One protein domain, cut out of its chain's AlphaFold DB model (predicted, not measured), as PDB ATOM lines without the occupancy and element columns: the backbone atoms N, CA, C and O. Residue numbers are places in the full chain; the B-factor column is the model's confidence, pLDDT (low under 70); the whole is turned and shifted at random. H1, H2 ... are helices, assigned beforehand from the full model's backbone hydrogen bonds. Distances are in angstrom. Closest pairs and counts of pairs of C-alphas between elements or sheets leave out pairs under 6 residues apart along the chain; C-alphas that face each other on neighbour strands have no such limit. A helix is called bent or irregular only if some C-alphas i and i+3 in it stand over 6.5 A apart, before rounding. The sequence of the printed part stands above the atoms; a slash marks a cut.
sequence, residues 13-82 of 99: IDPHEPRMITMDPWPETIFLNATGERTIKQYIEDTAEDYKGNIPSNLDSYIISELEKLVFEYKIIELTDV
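Overview. This is residues 13 to 82 of the 99 residues of an uncharacterized protein of Chitinophaga ginsengisoli (UniProt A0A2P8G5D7). One longer helix, H3, has two shorter helices packed on one side of it: H1 crosses it, and H2 folds with it into a splayed helical hairpin. A stretch with no named element, residues 13 to 24, leads into H1, and residues 49 to 54 stick out at the turn between H2 and H3. The printed part has 70 residues with three named helices in the order H1, H2, H3 and no named strand; its class is all helix, though under half of the residues, 34, are in named elements. It is only just compact, close to loose, with a radius of gyration of the C-alphas of 13.0 A, and spans 42 by 29 by 16 A.

Arrangement. H1, residues 25 to 33, touches H3, residues 59 to 73, about perpendicular at 77 degrees; their closest C-alphas, those of Pro 27 and Glu 66, are 6.2 A apart. H2, residues 40 to 49, is only just apart from H1, the closest C-alphas being 8.2 A apart. H2 and H3 form a helical hairpin and run opposite ways at a steep tilt of 43 degrees. H3 touches H2 with residues 59 to 64 alone, and the closest C-alphas, those of Ile 44 and Asp 60, are 6.1 A apart. In H1, H2 and H3 every O i to N i+4 pair is within hydrogen-bond range.

Along the chain. H1 begins at C-alpha 25 (150.109, 126.289, 197.460) and measures 12.4 A from first to last C-alpha. H2 measures 14.4 A. H3 measures 20.4 A and ends at C-alpha 73 (144.439, 131.256, 181.427); it is neither bent nor irregular, but only just: C-alphas 70 and 73 are 6.0 A apart.

Size, cuts and confidence. The two C-alphas farthest apart, those of Glu 17 and Gly 53, are 42.5 A apart. The printed part has no cut, and both links between helices are short. Mean pLDDT of the printed part is 88.4; residues 13 to 18 are under 70.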
ATOM      1  N   ILE A  13     159.251 132.503 185.359       58.66
ATOM      2  CA  ILE A  13     159.645 133.474 184.327       58.66
ATOM      3  C   ILE A  13     159.054 133.015 182.991       58.66
ATOM      4  O   ILE A  13     159.489 132.010 182.435       58.66
ATOM      5  N   ASP A  14     158.077 133.764 182.484       60.16
ATOM      6  CA  ASP A  14     157.446 133.545 181.178       60.16
ATOM      7  C   ASP A  14     158.224 134.293 180.066       60.16
ATOM      8  O   ASP A  14     158.427 135.507 180.175       60.16
ATOM      9  N   PRO A  15     158.692 133.602 179.004       60.00
ATOM     10  CA  PRO A  15     159.431 134.215 177.902       60.00
ATOM     11  C   PRO A  15     158.557 134.990 176.899       60.00
ATOM     12  O   PRO A  15     159.111 135.689 176.049       60.00
ATOM     13  N   HIS A  16     157.226 134.871 176.954       61.50
ATOM     14  CA  HIS A  16     156.309 135.539 176.024       61.50
ATOM     15  C   HIS A  16     155.917 136.944 176.498       61.50
ATOM     16  O   HIS A  16     155.892 137.872 175.692       61.50
ATOM     17  N   GLU A  17     155.697 137.115 177.803       65.31
ATOM     18  CA  GLU A  17     155.566 138.403 178.488       65.31
ATOM     19  C   GLU A  17     156.114 138.233 179.914       65.31
ATOM     20  O   GLU A  17     155.596 137.385 180.643       65.31
ATOM     21  N   PRO A  18     157.128 139.001 180.359       66.50
ATOM     22  CA  PRO A  18     157.658 138.851 181.709       66.50
ATOM     23  C   PRO A  18     156.579 139.217 182.732       66.50
ATOM     24  O   PRO A  18     156.266 140.388 182.950       66.50
ATOM     25  N   ARG A  19     155.997 138.191 183.352       74.19
ATOM     26  CA  ARG A  19     154.908 138.290 184.324       74.19
ATOM     27  C   ARG A  19     155.313 137.560 185.596       74.19
ATOM     28  O   ARG A  19     155.870 136.470 185.543       74.19
ATOM     29  N   MET A  20     155.036 138.179 186.739       77.19
ATOM     30  CA  MET A  20     155.160 137.536 188.044       77.19
ATOM     31  C   MET A  20     153.795 136.963 188.408       77.19
ATOM     32  O   MET A  20     152.827 137.715 188.507       77.19
ATOM     33  N   ILE A  21     153.722 135.648 188.588       79.44
ATOM     34  CA  ILE A  21     152.504 134.959 189.015       79.44
ATOM     35  C   ILE A  21     152.731 134.480 190.443       79.44
ATOM     36  O   ILE A  21     153.665 133.725 190.705       79.44
ATOM     37  N   THR A  22     151.890 134.939 191.363       82.44
ATOM     38  CA  THR A  22     151.819 134.392 192.719       82.44
ATOM     39  C   THR A  22     150.732 133.331 192.731       82.44
ATOM     40  O   THR A  22     149.613 133.600 192.297       82.44
ATOM     41  N   MET A  23     151.069 132.133 193.193       83.25
ATOM     42  CA  MET A  23     150.137 131.014 193.275       83.25
ATOM     43  C   MET A  23     149.835 130.685 194.726       83.25
ATOM     44  O   MET A  23     150.694 130.821 195.596       83.25
ATOM     45  N   ASP A  24     148.618 130.208 194.957       86.62
ATOM     46  CA  ASP A  24     148.316 129.479 196.177       86.62
ATOM     47  C   ASP A  24     149.066 128.128 196.178       86.62
ATOM     48  O   ASP A  24     149.386 127.598 195.106       86.62
ATOM     49  N   PRO A  25     149.299 127.509 197.352       86.44
ATOM     50  CA  PRO A  25     150.109 126.289 197.460       86.44
ATOM     51  C   PRO A  25     149.624 125.112 196.603       86.44
ATOM     52  O   PRO A  25     150.408 124.248 196.206       86.44
ATOM     53  N   TRP A  26     148.321 125.047 196.323       86.31
ATOM     54  CA  TRP A  26     147.740 123.948 195.561       86.31
ATOM     55  C   TRP A  26     148.021 124.044 194.049       86.31
ATOM     56  O   TRP A  26     148.640 123.118 193.521       86.31
ATOM     57  N   PRO A  27     147.681 125.150 193.352       88.44
ATOM     58  CA  PRO A  27     148.134 125.377 191.977       88.44
ATOM     59  C   PRO A  27     149.657 125.288 191.816       88.44
ATOM     60  O   PRO A  27     150.132 124.747 190.820       88.44
ATOM     61  N   GLU A  28     150.426 125.759 192.806       90.12
ATOM     62  CA  GLU A  28     151.891 125.644 192.823       90.12
ATOM     63  C   GLU A  28     152.345 124.179 192.791       90.12
ATOM     64  O   GLU A  28     153.217 123.805 192.005       90.12
ATOM     65  N   THR A  29     151.716 123.325 193.600       90.06
ATOM     66  CA  THR A  29     152.010 121.888 193.625       90.06
ATOM     67  C   THR A  29     151.692 121.237 192.280       90.06
ATOM     68  O   THR A  29     152.487 120.438 191.785       90.06
ATOM     69  N   ILE A  30     150.567 121.591 191.658       92.38
ATOM     70  CA  ILE A  30     150.190 121.077 190.332       92.38
ATOM     71  C   ILE A  30     151.211 121.511 189.278       92.38
ATOM     72  O   ILE A  30     151.689 120.679 188.508       92.38
ATOM     73  N   PHE A  31     151.600 122.788 189.279       91.69
ATOM     74  CA  PHE A  31     152.615 123.326 188.377       91.69
ATOM     75  C   PHE A  31     153.950 122.576 188.503       91.69
ATOM     76  O   PHE A  31     154.513 122.140 187.502       91.69
ATOM     77  N   LEU A  32     154.431 122.365 189.730       89.06
ATOM     78  CA  LEU A  32     155.681 121.645 189.990       89.06
ATOM     79  C   LEU A  32     155.666 120.185 189.520       89.06
ATOM     80  O   LEU A  32     156.715 119.639 189.184       89.06
ATOM     81  N   ASN A  33     154.495 119.548 189.514       90.81
ATOM     82  CA  ASN A  33     154.336 118.158 189.093       90.81
ATOM     83  C   ASN A  33     154.068 118.004 187.585       90.81
ATOM     84  O   ASN A  33     154.016 116.878 187.089       90.81
ATOM     85  N   ALA A  34     153.941 119.103 186.834       91.00
ATOM     86  CA  ALA A  34     153.730 119.095 185.388       91.00
ATOM     87  C   ALA A  34     155.033 118.794 184.612       91.00
ATOM     88  O   ALA A  34     155.526 119.609 183.835       91.00
ATOM     89  N   THR A  35     155.611 117.606 184.815       91.12
ATOM     90  CA  THR A  35     156.908 117.205 184.231       91.12
ATOM     91  C   THR A  35     156.830 116.704 182.786       91.12
ATOM     92  O   THR A  35     157.864 116.446 182.171       91.12
ATOM     93  N   GLY A  36     155.618 116.526 182.249       90.38
ATOM     94  CA  GLY A  36     155.377 115.959 180.917       90.38
ATOM     95  C   GLY A  36     155.530 114.433 180.826       90.38
ATOM     96  O   GLY A  36     155.443 113.875 179.733       90.38
ATOM     97  N   GLU A  37     155.750 113.747 181.956       90.69
ATOM     98  CA  GLU A  37     155.928 112.285 182.016       90.69
ATOM     99  C   GLU A  37     154.641 111.518 182.348       90.69
ATOM    100  O   GLU A  37     154.527 110.333 182.034       90.69
ATOM    101  N   ARG A  38     153.677 112.176 183.001       91.31
ATOM    102  CA  ARG A  38     152.442 111.554 183.496       91.31
ATOM    103  C   ARG A  38     151.232 112.074 182.742       91.31
ATOM    104  O   ARG A  38     151.150 113.246 182.386       91.31
ATOM    105  N   THR A  39     150.255 111.196 182.551       94.88
ATOM    106  CA  THR A  39     148.916 111.602 182.115       94.88
ATOM    107  C   THR A  39     148.171 112.295 183.255       94.88
ATOM    108  O   THR A  39     148.441 112.038 184.428       94.88
ATOM    109  N   ILE A  40     147.160 113.105 182.922       94.44
ATOM    110  CA  ILE A  40     146.266 113.727 183.917       94.44
ATOM    111  C   ILE A  40     145.661 112.664 184.843       94.44
ATOM    112  O   ILE A  40     145.605 112.848 186.053       94.44
ATOM    113  N   LYS A  41     145.254 111.521 184.277       95.62
ATOM    114  CA  LYS A  41     144.689 110.409 185.042       95.62
ATOM    115  C   LYS A  41     145.676 109.877 186.085       95.62
ATOM    116  O   LYS A  41     145.306 109.776 187.246       95.62
ATOM    117  N   GLN A  42     146.910 109.574 185.676       95.38
ATOM    118  CA  GLN A  42     147.946 109.094 186.597       95.38
ATOM    119  C   GLN A  42     148.237 110.124 187.684       95.38
ATOM    120  O   GLN A  42     148.332 109.769 188.846       95.38
ATOM    121  N   TYR A  43     148.301 111.408 187.328       95.31
ATOM    122  CA  TYR A  43     148.519 112.460 188.313       95.31
ATOM    123  C   TYR A  43     147.389 112.539 189.356       95.31
ATOM    124  O   TYR A  43     147.663 112.685 190.546       95.31
ATOM    125  N   ILE A  44     146.127 112.397 188.937       95.38
ATOM    126  CA  ILE A  44     144.977 112.341 189.853       95.38
ATOM    127  C   ILE A  44     145.053 111.098 190.748       95.38
ATOM    128  O   ILE A  44     144.805 111.208 191.946       95.38
ATOM    129  N   GLU A  45     145.386 109.936 190.180       94.88
ATOM    130  CA  GLU A  45     145.539 108.679 190.923       94.88
ATOM    131  C   GLU A  45     146.656 108.792 191.973       94.88
ATOM    132  O   GLU A  45     146.387 108.574 193.151       94.88
ATOM    133  N   ASP A  46     147.847 109.255 191.583       93.50
ATOM    134  CA  ASP A  46     148.984 109.490 192.485       93.50
ATOM    135  C   ASP A  46     148.611 110.471 193.611       93.50
ATOM    136  O   ASP A  46     148.881 110.230 194.786       93.50
ATOM    137  N   THR A  47     147.932 111.572 193.268       93.25
ATOM    138  CA  THR A  47     147.498 112.576 194.254       93.25
ATOM    139  C   THR A  47     146.456 112.002 195.216       93.25
ATOM    140  O   THR A  47     146.416 112.372 196.387       93.25
ATOM    141  N   ALA A  48     145.593 111.098 194.748       94.00
ATOM    142  CA  ALA A  48     144.612 110.428 195.589       94.00
ATOM    143  C   ALA A  48     145.268 109.437 196.567       94.00
ATOM    144  O   ALA A  48     144.783 109.297 197.689       94.00
ATOM    145  N   GLU A  49     146.374 108.790 196.185       92.44
ATOM    146  CA  GLU A  49     147.125 107.871 197.056       92.44
ATOM    147  C   GLU A  49     147.729 108.566 198.286       92.44
ATOM    148  O   GLU A  49     147.832 107.955 199.356       92.44
ATOM    149  N   ASP A  50     148.047 109.859 198.183       89.88
ATOM    150  CA  ASP A  50     148.526 110.657 199.317       89.88
ATOM    151  C   ASP A  50     147.457 110.836 200.415       89.88
ATOM    152  O   ASP A  50     147.776 111.076 201.591       89.88
ATOM    153  N   TYR A  51     146.173 110.656 200.083       89.56
ATOM    154  CA  TYR A  51     145.096 110.641 201.065       89.56
ATOM    155  C   TYR A  51     145.059 109.287 201.783       89.56
ATOM    156  O   TYR A  51     144.616 108.271 201.256       89.56
ATOM    157  N   LYS A  52     145.439 109.278 203.066       84.44
ATOM    158  CA  LYS A  52     145.381 108.096 203.950       84.44
ATOM    159  C   LYS A  52     143.949 107.733 204.383       84.44
ATOM    160  O   LYS A  52     143.666 107.639 205.578       84.44
ATOM    161  N   GLY A  53     143.030 107.566 203.434       81.44
ATOM    162  CA  GLY A  53     141.653 107.139 203.679       81.44
ATOM    163  C   GLY A  53     140.638 107.885 202.821       81.44
ATOM    164  O   GLY A  53     140.329 107.459 201.713       81.44
ATOM    165  N   ASN A  54     140.077 108.973 203.352       88.12
ATOM    166  CA  ASN A  54     138.974 109.683 202.704       88.12
ATOM    167  C   ASN A  54     139.481 110.618 201.603       88.12
ATOM    168  O   ASN A  54     139.822 111.772 201.867       88.12
ATOM    169  N   ILE A  55     139.487 110.109 200.375       93.06
ATOM    170  CA  ILE A  55     139.707 110.902 199.166       93.06
ATOM    171  C   ILE A  55     138.483 111.816 198.953       93.06
ATOM    172  O   ILE A  55     137.349 111.320 198.961       93.06
ATOM    173  N   PRO A  56     138.665 113.135 198.769       93.62
ATOM    174  CA  PRO A  56     137.572 114.042 198.437       93.62
ATOM    175  C   PRO A  56     136.880 113.622 197.138       93.62
ATOM    176  O   PRO A  56     137.536 113.391 196.125       93.62
ATOM    177  N   SER A  57     135.547 113.571 197.135       94.12
ATOM    178  CA  SER A  57     134.773 113.102 195.974       94.12
ATOM    179  C   SER A  57     134.874 114.006 194.743       94.12
ATOM    180  O   SER A  57     134.418 113.623 193.676       94.12
ATOM    181  N   ASN A  58     135.416 115.212 194.904       95.38
ATOM    182  CA  ASN A  58     135.612 116.214 193.861       95.38
ATOM    183  C   ASN A  58     137.098 116.511 193.587       95.38
ATOM    184  O   ASN A  58     137.399 117.537 192.974       95.38
ATOM    185  N   LEU A  59     138.021 115.675 194.083       93.56
ATOM    186  CA  LEU A  59     139.464 115.877 193.909       93.56
ATOM    187  C   LEU A  59     139.843 115.970 192.425       93.56
ATOM    188  O   LEU A  59     140.570 116.876 192.027       93.56
ATOM    189  N   ASP A  60     139.302 115.066 191.612       95.56
ATOM    190  CA  ASP A  60     139.509 115.013 190.166       95.56
ATOM    191  C   ASP A  60     139.094 116.318 189.476       95.56
ATOM    192  O   ASP A  60     139.874 116.928 188.749       95.56
ATOM    193  N   SER A  61     137.887 116.788 189.772       96.12
ATOM    194  CA  SER A  61     137.288 117.988 189.202       96.12
ATOM    195  C   SER A  61     138.087 119.227 189.589       96.12
ATOM    196  O   SER A  61     138.282 120.124 188.771       96.12
ATOM    197  N   TYR A  62     138.588 119.265 190.825       94.12
ATOM    198  CA  TYR A  62     139.417 120.361 191.299       94.12
ATOM    199  C   TYR A  62     140.785 120.382 190.605       94.12
ATOM    200  O   TYR A  62     141.169 121.420 190.069       94.12
ATOM    201  N   ILE A  63     141.476 119.240 190.521       95.19
ATOM    202  CA  ILE A  63     142.757 119.125 189.805       95.19
ATOM    203  C   ILE A  63     142.599 119.526 188.335       95.19
ATOM    204  O   ILE A  63     143.400 120.307 187.827       95.19
ATOM    205  N   ILE A  64     141.551 119.040 187.664       96.00
ATOM    206  CA  ILE A  64     141.265 119.393 186.268       96.00
ATOM    207  C   ILE A  64     141.048 120.902 186.135       96.00
ATOM    208  O   ILE A  64     141.660 121.517 185.268       96.00
ATOM    209  N   SER A  65     140.256 121.517 187.019       95.56
ATOM    210  CA  SER A  65     139.991 122.959 186.952       95.56
ATOM    211  C   SER A  65     141.248 123.815 187.139       95.56
ATOM    212  O   SER A  65     141.399 124.847 186.489       95.56
ATOM    213  N   GLU A  66     142.180 123.386 187.991       94.56
ATOM    214  CA  GLU A  66     143.445 124.095 188.180       94.56
ATOM    215  C   GLU A  66     144.390 123.884 186.991       94.56
ATOM    216  O   GLU A  66     144.997 124.844 186.519       94.56
ATOM    217  N   LEU A  67     144.460 122.670 186.431       95.56
ATOM    218  CA  LEU A  67     145.195 122.417 185.187       95.56
ATOM    219  C   LEU A  67     144.669 123.287 184.039       95.56
ATOM    220  O   LEU A  67     145.462 123.890 183.319       95.56
ATOM    221  N   GLU A  68     143.350 123.414 183.892       95.31
ATOM    222  CA  GLU A  68     142.737 124.275 182.876       95.31
ATOM    223  C   GLU A  68     143.159 125.741 183.033       95.31
ATOM    224  O   GLU A  68     143.503 126.382 182.039       95.31
ATOM    225  N   LYS A  69     143.210 126.273 184.261       93.12
ATOM    226  CA  LYS A  69     143.720 127.633 184.509       93.12
ATOM    227  C   LYS A  69     145.191 127.757 184.118       93.12
ATOM    228  O   LYS A  69     145.566 128.678 183.394       93.12
ATOM    229  N   LEU A  70     146.038 126.821 184.550       92.62
ATOM    230  CA  LEU A  70     147.476 126.856 184.258       92.62
ATOM    231  C   LEU A  70     147.762 126.766 182.745       92.62
ATOM    232  O   LEU A  70     148.666 127.448 182.256       92.62
ATOM    233  N   VAL A  71     146.968 125.986 182.001       94.31
ATOM    234  CA  VAL A  71     147.099 125.792 180.546       94.31
ATOM    235  C   VAL A  71     146.487 126.946 179.752       94.31
ATOM    236  O   VAL A  71     147.135 127.505 178.869       94.31
ATOM    237  N   PHE A  72     145.231 127.300 180.016       93.19
ATOM    238  CA  PHE A  72     144.460 128.175 179.128       93.19
ATOM    239  C   PHE A  72     144.464 129.639 179.566       93.19
ATOM    240  O   PHE A  72     144.494 130.526 178.708       93.19
ATOM    241  N   GLU A  73     144.451 129.900 180.874       90.44
ATOM    242  CA  GLU A  73     144.439 131.256 181.427       90.44
ATOM    243  C   GLU A  73     145.865 131.796 181.572       90.44
ATOM    244  O   GLU A  73     146.218 132.803 180.952       90.44
ATOM    245  N   TYR A  74     146.712 131.091 182.325       88.12
ATOM    246  CA  TYR A  74     148.087 131.517 182.586       88.12
ATOM    247  C   TYR A  74     149.055 131.157 181.458       88.12
ATOM    248  O   TYR A  74     149.994 131.915 181.212       88.12
ATOM    249  N   LYS A  75     148.802 130.053 180.738       90.00
ATOM    250  CA  LYS A  75     149.650 129.540 179.644       90.00
ATOM    251  C   LYS A  75     151.094 129.279 180.071       90.00
ATOM    252  O   LYS A  75     152.033 129.600 179.349       90.00
ATOM    253  N   ILE A  76     151.259 128.715 181.262       87.81
ATOM    254  CA  ILE A  76     152.574 128.434 181.859       87.81
ATOM    255  C   ILE A  76     152.935 126.948 181.860       87.81
ATOM    256  O   ILE A  76     154.073 126.598 182.161       87.81
ATOM    257  N   ILE A  77     151.977 126.089 181.511       90.50
ATOM    258  CA  ILE A  77     152.178 124.673 181.195       90.50
ATOM    259  C   ILE A  77     151.397 124.342 179.921       90.50
ATOM    260  O   ILE A  77     150.493 125.081 179.523       90.50
ATOM    261  N   GLU A  78     151.716 123.213 179.302       91.31
ATOM    262  CA  GLU A  78     151.018 122.698 178.126       91.31
ATOM    263  C   GLU A  78     150.629 121.229 178.318       91.31
ATOM    264  O   GLU A  78     151.227 120.513 179.121       91.31
ATOM    265  N   LEU A  79     149.619 120.782 177.570       92.62
ATOM    266  CA  LEU A  79     149.246 119.374 177.468       92.62
ATOM    267  C   LEU A  79     149.707 118.837 176.115       92.62
ATOM    268  O   LEU A  79     149.503 119.479 175.086       92.62
ATOM    269  N   THR A  80     150.295 117.644 176.121       92.38
ATOM    270  CA  THR A  80     150.794 116.971 174.920       92.38
ATOM    271  C   THR A  80     150.255 115.545 174.840       92.38
ATOM    272  O   THR A  80     150.106 114.867 175.854       92.38
ATOM    273  N   ASP A  81     149.997 115.061 173.622       90.50
ATOM    274  CA  ASP A  81     149.544 113.675 173.390       90.50
ATOM    275  C   ASP A  81     150.682 112.646 173.502       90.50
ATOM    276  O   ASP A  81     150.450 111.436 173.544       90.50
ATOM    277  N   VAL A  82     151.928 113.119 173.525       88.75
ATOM    278  CA  VAL A  82     153.138 112.307 173.683       88.75
ATOM    279  C   VAL A  82     153.920 112.782 174.905       88.75
ATOM    280  O   VAL A  82     153.916 113.985 175.175       88.75
TER     281      VAL A  82